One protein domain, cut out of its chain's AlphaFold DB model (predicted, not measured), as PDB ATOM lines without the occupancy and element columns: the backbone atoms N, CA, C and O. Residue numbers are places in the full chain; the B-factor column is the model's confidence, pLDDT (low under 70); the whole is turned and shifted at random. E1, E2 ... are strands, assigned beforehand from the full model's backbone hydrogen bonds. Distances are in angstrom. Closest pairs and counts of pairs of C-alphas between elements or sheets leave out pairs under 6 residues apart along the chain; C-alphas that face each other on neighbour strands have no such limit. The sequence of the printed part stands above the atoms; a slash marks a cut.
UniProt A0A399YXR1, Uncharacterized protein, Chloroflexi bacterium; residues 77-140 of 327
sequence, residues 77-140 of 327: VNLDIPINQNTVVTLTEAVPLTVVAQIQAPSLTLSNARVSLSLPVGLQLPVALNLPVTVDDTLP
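Overview. This is residues 77 to 140 of the 327 residues of an uncharacterized protein of Chloroflexi bacterium (UniProt A0A399YXR1). This is one long, narrow, two-stranded ribbon with no globular core: the chain runs out along E1 and E2, turns at residues 106 and 107, and comes back along E3 and E4. The ribbon is made of two twisted two-stranded pieces set end to end, the longer one E1 beside E4 and the shorter one the hairpin of E2 and E3, and each strand bends on the way, with residues 104 to 109 sticking out as the free tip. The printed part has 64 residues, with four named strands in the order E1, E2, E3, E4 and no named helix; the sheets are E1 - E4 and E2 - E3, both antiparallel, and the class is all strand. The whole is extended, with a radius of gyration of the C-alphas of 20.8 A, and its outline is a rod spanning 75 by 22 by 15 A.

Along the chain. E4, the longest strand, holds residues 124 to 140 and measures 42.5 A from first to last C-alpha, ending at C-alpha 140 at (303.466, 334.551, 310.647). E1, residues 77 to 90, measures 34.2 A and begins at C-alpha 77 at (297.953, 337.643, 302.361). E2 holds residues 95 to 105, 26.5 A long, and E3 residues 108 to 119, 25.7 A long, beginning at C-alpha 108 at (241.375, 326.927, 274.613). E1 bends by 70 degrees at residue 86, E4 by 66 degrees at residue 127, E2 by 68 degrees at residue 100 and E3 by 84 degrees at residue 111.

Arrangement. E1 and E4 are antiparallel neighbours, with 159 degrees between their directions. The C-alphas of Val 88 and Pro 126 face each other at 4.3 A, and those of Val 77 and Asp 137 at 5.4 A. N 77 and O 137 are within hydrogen-bond range at 2.8 A, as are N 125 and O 89 at 2.8 A. E2 and E3 form a hairpin, antiparallel at 156 degrees. The C-alphas of Pro 96 and Ser 118 face each other at 4.3 A, and those of Ala 105 and Leu 108 at 5.0 A. N 97 and O 117 are within hydrogen-bond range at 2.8 A, and N 105 and O 108 at 2.9 A. E1 and E3 are apart, as are E2 and E4, E1 and E2, and E3 and E4.

Size, cuts and confidence. The C-alphas farthest apart are those of Ser 107 and Pro 140, at 74.9 A, while those of Val 77 and Pro 140 are 10.4 A apart. The links E1 to E2, E2 to E3 and E3 to E4 are tight, with 4, 2 and 4 residues. The printed part has no cut. Its mean pLDDT is 83.8, and no printed residue is under 70.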
ATOM      1  N   VAL A  77     298.571 338.466 303.386       81.69
ATOM      2  CA  VAL A  77     297.953 337.643 302.361       81.69
ATOM      3  C   VAL A  77     296.625 338.281 302.008       81.69
ATOM      4  O   VAL A  77     295.717 338.318 302.832       81.69
ATOM      5  N   ASN A  78     296.536 338.772 300.774       82.62
ATOM      6  CA  ASN A  78     295.286 339.183 300.158       82.62
ATOM      7  C   ASN A  78     294.949 338.139 299.088       82.62
ATOM      8  O   ASN A  78     295.641 338.033 298.071       82.62
ATOM      9  N   LEU A  79     293.961 337.292 299.380       78.75
ATOM     10  CA  LEU A  79     293.495 336.257 298.460       78.75
ATOM     11  C   LEU A  79     292.022 336.478 298.126       78.75
ATOM     12  O   LEU A  79     291.163 336.391 299.001       78.75
ATOM     13  N   ASP A  80     291.734 336.643 296.839       79.69
ATOM     14  CA  ASP A  80     290.381 336.547 296.304       79.69
ATOM     15  C   ASP A  80     290.073 335.090 295.963       79.69
ATOM     16  O   ASP A  80     290.588 334.533 294.989       79.69
ATOM     17  N   ILE A  81     289.228 334.452 296.772       79.81
ATOM     18  CA  ILE A  81     288.798 333.072 296.549       79.81
ATOM     19  C   ILE A  81     287.452 333.107 295.810       79.81
ATOM     20  O   ILE A  81     286.430 333.444 296.416       79.81
ATOM     21  N   PRO A  82     287.402 332.753 294.510       77.00
ATOM     22  CA  PRO A  82     286.144 332.664 293.786       77.00
ATOM     23  C   PRO A  82     285.400 331.397 294.210       77.00
ATOM     24  O   PRO A  82     285.766 330.280 293.832       77.00
ATOM     25  N   ILE A  83     284.327 331.553 294.984       79.12
ATOM     26  CA  ILE A  83     283.458 330.429 295.331       79.12
ATOM     27  C   ILE A  83     282.444 330.249 294.204       79.12
ATOM     28  O   ILE A  83     281.511 331.038 294.083       79.12
ATOM     29  N   ASN A  84     282.621 329.189 293.410       81.38
ATOM     30  CA  ASN A  84     281.668 328.728 292.400       81.38
ATOM     31  C   ASN A  84     281.097 327.373 292.820       81.38
ATOM     32  O   ASN A  84     281.693 326.331 292.543       81.38
ATOM     33  N   GLN A  85     279.957 327.385 293.510       85.44
ATOM     34  CA  GLN A  85     279.327 326.157 293.995       85.44
ATOM     35  C   GLN A  85     277.837 326.110 293.676       85.44
ATOM     36  O   GLN A  85     277.105 327.084 293.854       85.44
ATOM     37  N   ASN A  86     277.373 324.940 293.247       85.94
ATOM     38  CA  ASN A  86     275.951 324.669 293.121       85.94
ATOM     39  C   ASN A  86     275.436 324.273 294.501       85.94
ATOM     40  O   ASN A  86     275.831 323.240 295.041       85.94
ATOM     41  N   THR A  87     274.567 325.097 295.072       87.88
ATOM     42  CA  THR A  87     273.962 324.838 296.379       87.88
ATOM     43  C   THR A  87     272.447 324.865 296.269       87.88
ATOM     44  O   THR A  87     271.880 325.446 295.344       87.88
ATOM     45  N   VAL A  88     271.780 324.196 297.199       87.44
ATOM     46  CA  VAL A  88     270.324 324.186 297.279       87.44
ATOM     47  C   VAL A  88     269.924 325.174 298.365       87.44
ATOM     48  O   VAL A  88     270.157 324.928 299.547       87.44
ATOM     49  N   VAL A  89     269.348 326.307 297.962       87.06
ATOM     50  CA  VAL A  89     268.804 327.298 298.898       87.06
ATOM     51  C   VAL A  89     267.343 326.984 299.184       87.06
ATOM     52  O   VAL A  89     266.590 326.599 298.290       87.06
ATOM     53  N   THR A  90     266.924 327.160 300.431       90.50
ATOM     54  CA  THR A  90     265.524 327.003 300.831       90.50
ATOM     55  C   THR A  90     264.889 328.379 300.932       90.50
ATOM     56  O   THR A  90     265.408 329.238 301.645       90.50
ATOM     57  N   LEU A  91     263.767 328.597 300.244       89.38
ATOM     58  CA  LEU A  91     263.033 329.860 300.356       89.38
ATOM     59  C   LEU A  91     262.524 330.057 301.787       89.38
ATOM     60  O   LEU A  91     261.791 329.216 302.310       89.38
ATOM     61  N   THR A  92     262.884 331.181 302.401       90.38
ATOM     62  CA  THR A  92     262.417 331.595 303.734       90.38
ATOM     63  C   THR A  92     261.089 332.350 303.686       90.38
ATOM     64  O   THR A  92     260.403 332.448 304.700       90.38
ATOM     65  N   GLU A  93     260.690 332.831 302.507       89.94
ATOM     66  CA  GLU A  93     259.436 333.538 302.258       89.94
ATOM     67  C   GLU A  93     258.862 333.194 300.874       89.94
ATOM     68  O   GLU A  93     259.547 332.631 300.019       89.94
ATOM     69  N   ALA A  94     257.579 333.496 300.661       88.81
ATOM     70  CA  ALA A  94     256.923 333.244 299.383       88.81
ATOM     71  C   ALA A  94     257.370 334.276 298.332       88.81
ATOM     72  O   ALA A  94     257.172 335.475 298.521       88.81
ATOM     73  N   VAL A  95     257.935 333.813 297.212       89.81
ATOM     74  CA  VAL A  95     258.464 334.687 296.151       89.81
ATOM     75  C   VAL A  95     257.468 334.763 294.986       89.81
ATOM     76  O   VAL A  95     257.234 333.741 294.329       89.81
ATOM     77  N   PRO A  96     256.875 335.935 294.690       89.69
ATOM     78  CA  PRO A  96     256.003 336.101 293.533       89.69
ATOM     79  C   PRO A  96     256.818 336.114 292.230       89.69
ATOM     80  O   PRO A  96     257.839 336.788 292.119       89.69
ATOM     81  N   LEU A  97     256.343 335.396 291.213       87.44
ATOM     82  CA  LEU A  97     256.956 335.273 289.894       87.44
ATOM     83  C   LEU A  97     255.911 335.548 288.809       87.44
ATOM     84  O   LEU A  97     254.824 334.978 288.820       87.44
ATOM     85  N   THR A  98     256.246 336.385 287.831       87.00
ATOM     86  CA  THR A  98     255.403 336.589 286.645       87.00
ATOM     87  C   THR A  98     256.041 335.887 285.457       87.00
ATOM     88  O   THR A  98     257.130 336.268 285.033       87.00
ATOM     89  N   VAL A  99     255.372 334.871 284.912       86.00
ATOM     90  CA  VAL A  99     255.869 334.096 283.764       86.00
ATOM     91  C   VAL A  99     254.910 334.166 282.586       86.00
ATOM     92  O   VAL A  99     253.708 334.393 282.737       86.00
ATOM     93  N   VAL A 100     255.456 333.958 281.393       85.88
ATOM     94  CA  VAL A 100     254.679 333.787 280.168       85.88
ATOM     95  C   VAL A 100     254.531 332.290 279.925       85.88
ATOM     96  O   VAL A 100     255.528 331.595 279.741       85.88
ATOM     97  N   ALA A 101     253.300 331.790 279.951       80.81
ATOM     98  CA  ALA A 101     253.005 330.371 279.793       80.81
ATOM     99  C   ALA A 101     252.172 330.109 278.533       80.81
ATOM    100  O   ALA A 101     251.391 330.952 278.079       80.81
ATOM    101  N   GLN A 102     252.328 328.906 277.981       82.50
ATOM    102  CA  GLN A 102     251.396 328.349 277.008       82.50
ATOM    103  C   GLN A 102     250.380 327.501 277.766       82.50
ATOM    104  O   GLN A 102     250.738 326.496 278.376       82.50
ATOM    105  N   ILE A 103     249.118 327.919 277.753       78.94
ATOM    106  CA  ILE A 103     248.040 327.195 278.427       78.94
ATOM    107  C   ILE A 103     247.277 326.424 277.354       78.94
ATOM    108  O   ILE A 103     246.624 327.028 276.500       78.94
ATOM    109  N   GLN A 104     247.375 325.095 277.388       79.06
ATOM    110  CA  GLN A 104     246.552 324.197 276.578       79.06
ATOM    111  C   GLN A 104     245.457 323.597 277.459       79.06
ATOM    112  O   GLN A 104     245.725 322.758 278.316       79.06
ATOM    113  N   ALA A 105     244.221 324.039 277.244       79.50
ATOM    114  CA  ALA A 105     243.018 323.419 277.787       79.50
ATOM    115  C   ALA A 105     242.232 322.742 276.643       79.50
ATOM    116  O   ALA A 105     242.406 323.134 275.486       79.50
ATOM    117  N   PRO A 106     241.328 321.780 276.929       78.50
ATOM    118  CA  PRO A 106     240.599 321.014 275.905       78.50
ATOM    119  C   PRO A 106     239.850 321.853 274.852       78.50
ATOM    120  O   PRO A 106     239.549 321.351 273.775       78.50
ATOM    121  N   SER A 107     239.551 323.120 275.149       76.12
ATOM    122  CA  SER A 107     238.827 324.051 274.273       76.12
ATOM    123  C   SER A 107     239.507 325.415 274.091       76.12
ATOM    124  O   SER A 107     238.920 326.305 273.478       76.12
ATOM    125  N   LEU A 108     240.720 325.617 274.619       74.06
ATOM    126  CA  LEU A 108     241.375 326.927 274.613       74.06
ATOM    127  C   LEU A 108     242.899 326.781 274.573       74.06
ATOM    128  O   LEU A 108     243.496 326.186 275.469       74.06
ATOM    129  N   THR A 109     243.527 327.364 273.552       75.62
ATOM    130  CA  THR A 109     244.984 327.463 273.428       75.62
ATOM    131  C   THR A 109     245.401 328.924 273.557       75.62
ATOM    132  O   THR A 109     245.315 329.711 272.616       75.62
ATOM    133  N   LEU A 110     245.842 329.314 274.752       75.69
ATOM    134  CA  LEU A 110     246.411 330.642 274.967       75.69
ATOM    135  C   LEU A 110     247.925 330.546 274.821       75.69
ATOM    136  O   LEU A 110     248.614 329.949 275.650       75.69
ATOM    137  N   SER A 111     248.435 331.138 273.746       77.56
ATOM    138  CA  SER A 111     249.858 331.414 273.596       77.56
ATOM    139  C   SER A 111     250.165 332.775 274.228       77.56
ATOM    140  O   SER A 111     249.398 333.722 274.080       77.56
ATOM    141  N   ASN A 112     251.276 332.869 274.959       79.62
ATOM    142  CA  ASN A 112     251.738 334.089 275.631       79.62
ATOM    143  C   ASN A 112     250.848 334.631 276.771       79.62
ATOM    144  O   ASN A 112     250.819 335.840 277.014       79.62
ATOM    145  N   ALA A 113     250.151 333.764 277.514       77.94
ATOM    146  CA  ALA A 113     249.394 334.198 278.687       77.94
ATOM    147  C   ALA A 113     250.347 334.597 279.827       77.94
ATOM    148  O   ALA A 113     251.213 333.816 280.223       77.94
ATOM    149  N   ARG A 114     250.183 335.812 280.368       83.94
ATOM    150  CA  ARG A 114     250.909 336.265 281.564       83.94
ATOM    151  C   ARG A 114     250.236 335.691 282.806       83.94
ATOM    152  O   ARG A 114     249.072 335.993 283.060       83.94
ATOM    153  N   VAL A 115     250.963 334.886 283.573       84.00
ATOM    154  CA  VAL A 115     250.471 334.250 284.801       84.00
ATOM    155  C   VAL A 115     251.334 334.708 285.972       84.00
ATOM    156  O   VAL A 115     252.561 334.712 285.878       84.00
ATOM    157  N   SER A 116     250.687 335.098 287.071       85.50
ATOM    158  CA  SER A 116     251.353 335.370 288.346       85.50
ATOM    159  C   SER A 116     251.341 334.095 289.184       85.50
ATOM    160  O   SER A 116     250.276 333.599 289.546       85.50
ATOM    161  N   LEU A 117     252.517 333.558 289.473       83.12
ATOM    162  CA  LEU A 117     252.743 332.385 290.313       83.12
ATOM    163  C   LEU A 117     253.429 332.836 291.608       83.12
ATOM    164  O   LEU A 117     254.090 333.866 291.627       83.12
ATOM    165  N   SER A 118     253.290 332.080 292.692       88.38
ATOM    166  CA  SER A 118     254.059 332.311 293.920       88.38
ATOM    167  C   SER A 118     254.795 331.032 294.270       88.38
ATOM    168  O   SER A 118     254.164 329.988 294.442       88.38
ATOM    169  N   LEU A 119     256.119 331.105 294.372       89.56
ATOM    170  CA  LEU A 119     256.923 329.994 294.866       89.56
ATOM    171  C   LEU A 119     256.702 329.884 296.384       89.56
ATOM    172  O   LEU A 119     256.847 330.893 297.077       89.56
ATOM    173  N   PRO A 120     256.292 328.718 296.913       88.31
ATOM    174  CA  PRO A 120     255.986 328.569 298.330       88.31
ATOM    175  C   PRO A 120     257.253 328.586 299.192       88.31
ATOM    176  O   PRO A 120     258.324 328.150 298.767       88.31
ATOM    177  N   VAL A 121     257.100 329.036 300.439       90.81
ATOM    178  CA  VAL A 121     258.127 328.900 301.481       90.81
ATOM    179  C   VAL A 121     258.527 327.429 301.646       90.81
ATOM    180  O   VAL A 121     257.689 326.532 301.531       90.81
ATOM    181  N   GLY A 122     259.809 327.166 301.889       87.12
ATOM    182  CA  GLY A 122     260.336 325.806 302.015       87.12
ATOM    183  C   GLY A 122     260.664 325.116 300.687       87.12
ATOM    184  O   GLY A 122     261.180 323.997 300.708       87.12
ATOM    185  N   LEU A 123     260.411 325.755 299.535       90.62
ATOM    186  CA  LEU A 123     260.858 325.237 298.243       90.62
ATOM    187  C   LEU A 123     262.391 325.283 298.167       90.62
ATOM    188  O   LEU A 123     263.010 326.317 298.417       90.62
ATOM    189  N   GLN A 124     262.981 324.147 297.809       90.25
ATOM    190  CA  GLN A 124     264.414 323.984 297.594       90.25
ATOM    191  C   GLN A 124     264.760 324.357 296.153       90.25
ATOM    192  O   GLN A 124     264.323 323.683 295.218       90.25
ATOM    193  N   LEU A 125     265.527 325.430 295.965       89.25
ATOM    194  CA  LEU A 125     265.998 325.861 294.654       89.25
ATOM    195  C   LEU A 125     267.489 325.552 294.503       89.25
ATOM    196  O   LEU A 125     268.298 326.074 295.273       89.25
ATOM    197  N   PRO A 126     267.881 324.759 293.495       88.06
ATOM    198  CA  PRO A 126     269.275 324.661 293.105       88.06
ATOM    199  C   PRO A 126     269.699 325.980 292.451       88.06
ATOM    200  O   PRO A 126     269.124 326.403 291.447       88.06
ATOM    201  N   VAL A 127     270.707 326.629 293.021       87.44
ATOM    202  CA  VAL A 127     271.286 327.873 292.508       87.44
ATOM    203  C   VAL A 127     272.792 327.709 292.341       87.44
ATOM    204  O   VAL A 127     273.445 326.993 293.101       87.44
ATOM    205  N   ALA A 128     273.349 328.375 291.332       86.62
ATOM    206  CA  ALA A 128     274.790 328.524 291.186       86.62
ATOM    207  C   ALA A 128     275.217 329.773 291.964       86.62
ATOM    208  O   ALA A 128     274.841 330.889 291.602       86.62
ATOM    209  N   LEU A 129     275.955 329.582 293.055       84.06
ATOM    210  CA  LEU A 129     276.527 330.672 293.831       84.06
ATOM    211  C   LEU A 129     277.896 331.023 293.243       84.06
ATOM    212  O   LEU A 129     278.767 330.158 293.204       84.06
ATOM    213  N   ASN A 130     278.058 332.275 292.809       82.38
ATOM    214  CA  ASN A 130     279.335 332.870 292.413       82.38
ATOM    215  C   ASN A 130     279.579 334.096 293.301       82.38
ATOM    216  O   ASN A 130     278.994 335.155 293.065       82.38
ATOM    217  N   LEU A 131     280.366 333.917 294.361       82.25
ATOM    218  CA  LEU A 131     280.683 334.970 295.325       82.25
ATOM    219  C   LEU A 131     282.211 335.083 295.461       82.25
ATOM    220  O   LEU A 131     282.835 334.103 295.876       82.25
ATOM    221  N   PRO A 132     282.822 336.238 295.133       75.88
ATOM    222  CA  PRO A 132     284.217 336.490 295.468       75.88
ATOM    223  C   PRO A 132     284.322 336.753 296.972       75.88
ATOM    224  O   PRO A 132     283.645 337.634 297.504       75.88
ATOM    225  N   VAL A 133     285.139 335.962 297.663       80.69
ATOM    226  CA  VAL A 133     285.448 336.171 299.081       80.69
ATOM    227  C   VAL A 133     286.883 336.665 299.186       80.69
ATOM    228  O   VAL A 133     287.803 335.947 298.798       80.69
ATOM    229  N   THR A 134     287.052 337.872 299.721       81.00
ATOM    230  CA  THR A 134     288.350 338.480 300.034       81.00
ATOM    231  C   THR A 134     288.832 337.961 301.386       81.00
ATOM    232  O   THR A 134     288.123 338.084 302.392       81.00
ATOM    233  N   VAL A 135     290.025 337.380 301.428       80.94
ATOM    234  CA  VAL A 135     290.715 337.024 302.671       80.94
ATOM    235  C   VAL A 135     291.865 338.000 302.862       80.94
ATOM    236  O   VAL A 135     292.807 337.977 302.075       80.94
ATOM    237  N   ASP A 136     291.772 338.822 303.907       82.50
ATOM    238  CA  ASP A 136     292.820 339.734 304.366       82.50
ATOM    239  C   ASP A 136     293.339 339.235 305.716       82.50
ATOM    240  O   ASP A 136     292.729 339.487 306.759       82.50
ATOM    241  N   ASP A 137     294.438 338.482 305.698       84.25
ATOM    242  CA  ASP A 137     295.049 337.935 306.914       84.25
ATOM    243  C   ASP A 137     296.578 338.059 306.866       84.25
ATOM    244  O   ASP A 137     297.181 338.242 305.805       84.25
ATOM    245  N   THR A 138     297.226 337.967 308.021       84.06
ATOM    246  CA  THR A 138     298.687 337.980 308.144       84.06
ATOM    247  C   THR A 138     299.181 336.594 308.523       84.06
ATOM    248  O   THR A 138     298.816 336.066 309.573       84.06
ATOM    249  N   LEU A 139     300.043 336.007 307.691       83.19
ATOM    250  CA  LEU A 139     300.679 334.731 308.005       83.19
ATOM    251  C   LEU A 139     302.010 334.975 308.728       83.19
ATOM    252  O   LEU A 139     302.903 335.591 308.134       83.19
ATOM    253  N   PRO A 140     302.189 334.466 309.962       82.12
ATOM    254  CA  PRO A 140     303.466 334.551 310.647       82.12
ATOM    255  C   PRO A 140     304.467 333.605 309.989       82.12
ATOM    256  O   PRO A 140     304.277 332.387 309.925       82.12
TER     257      PRO A 140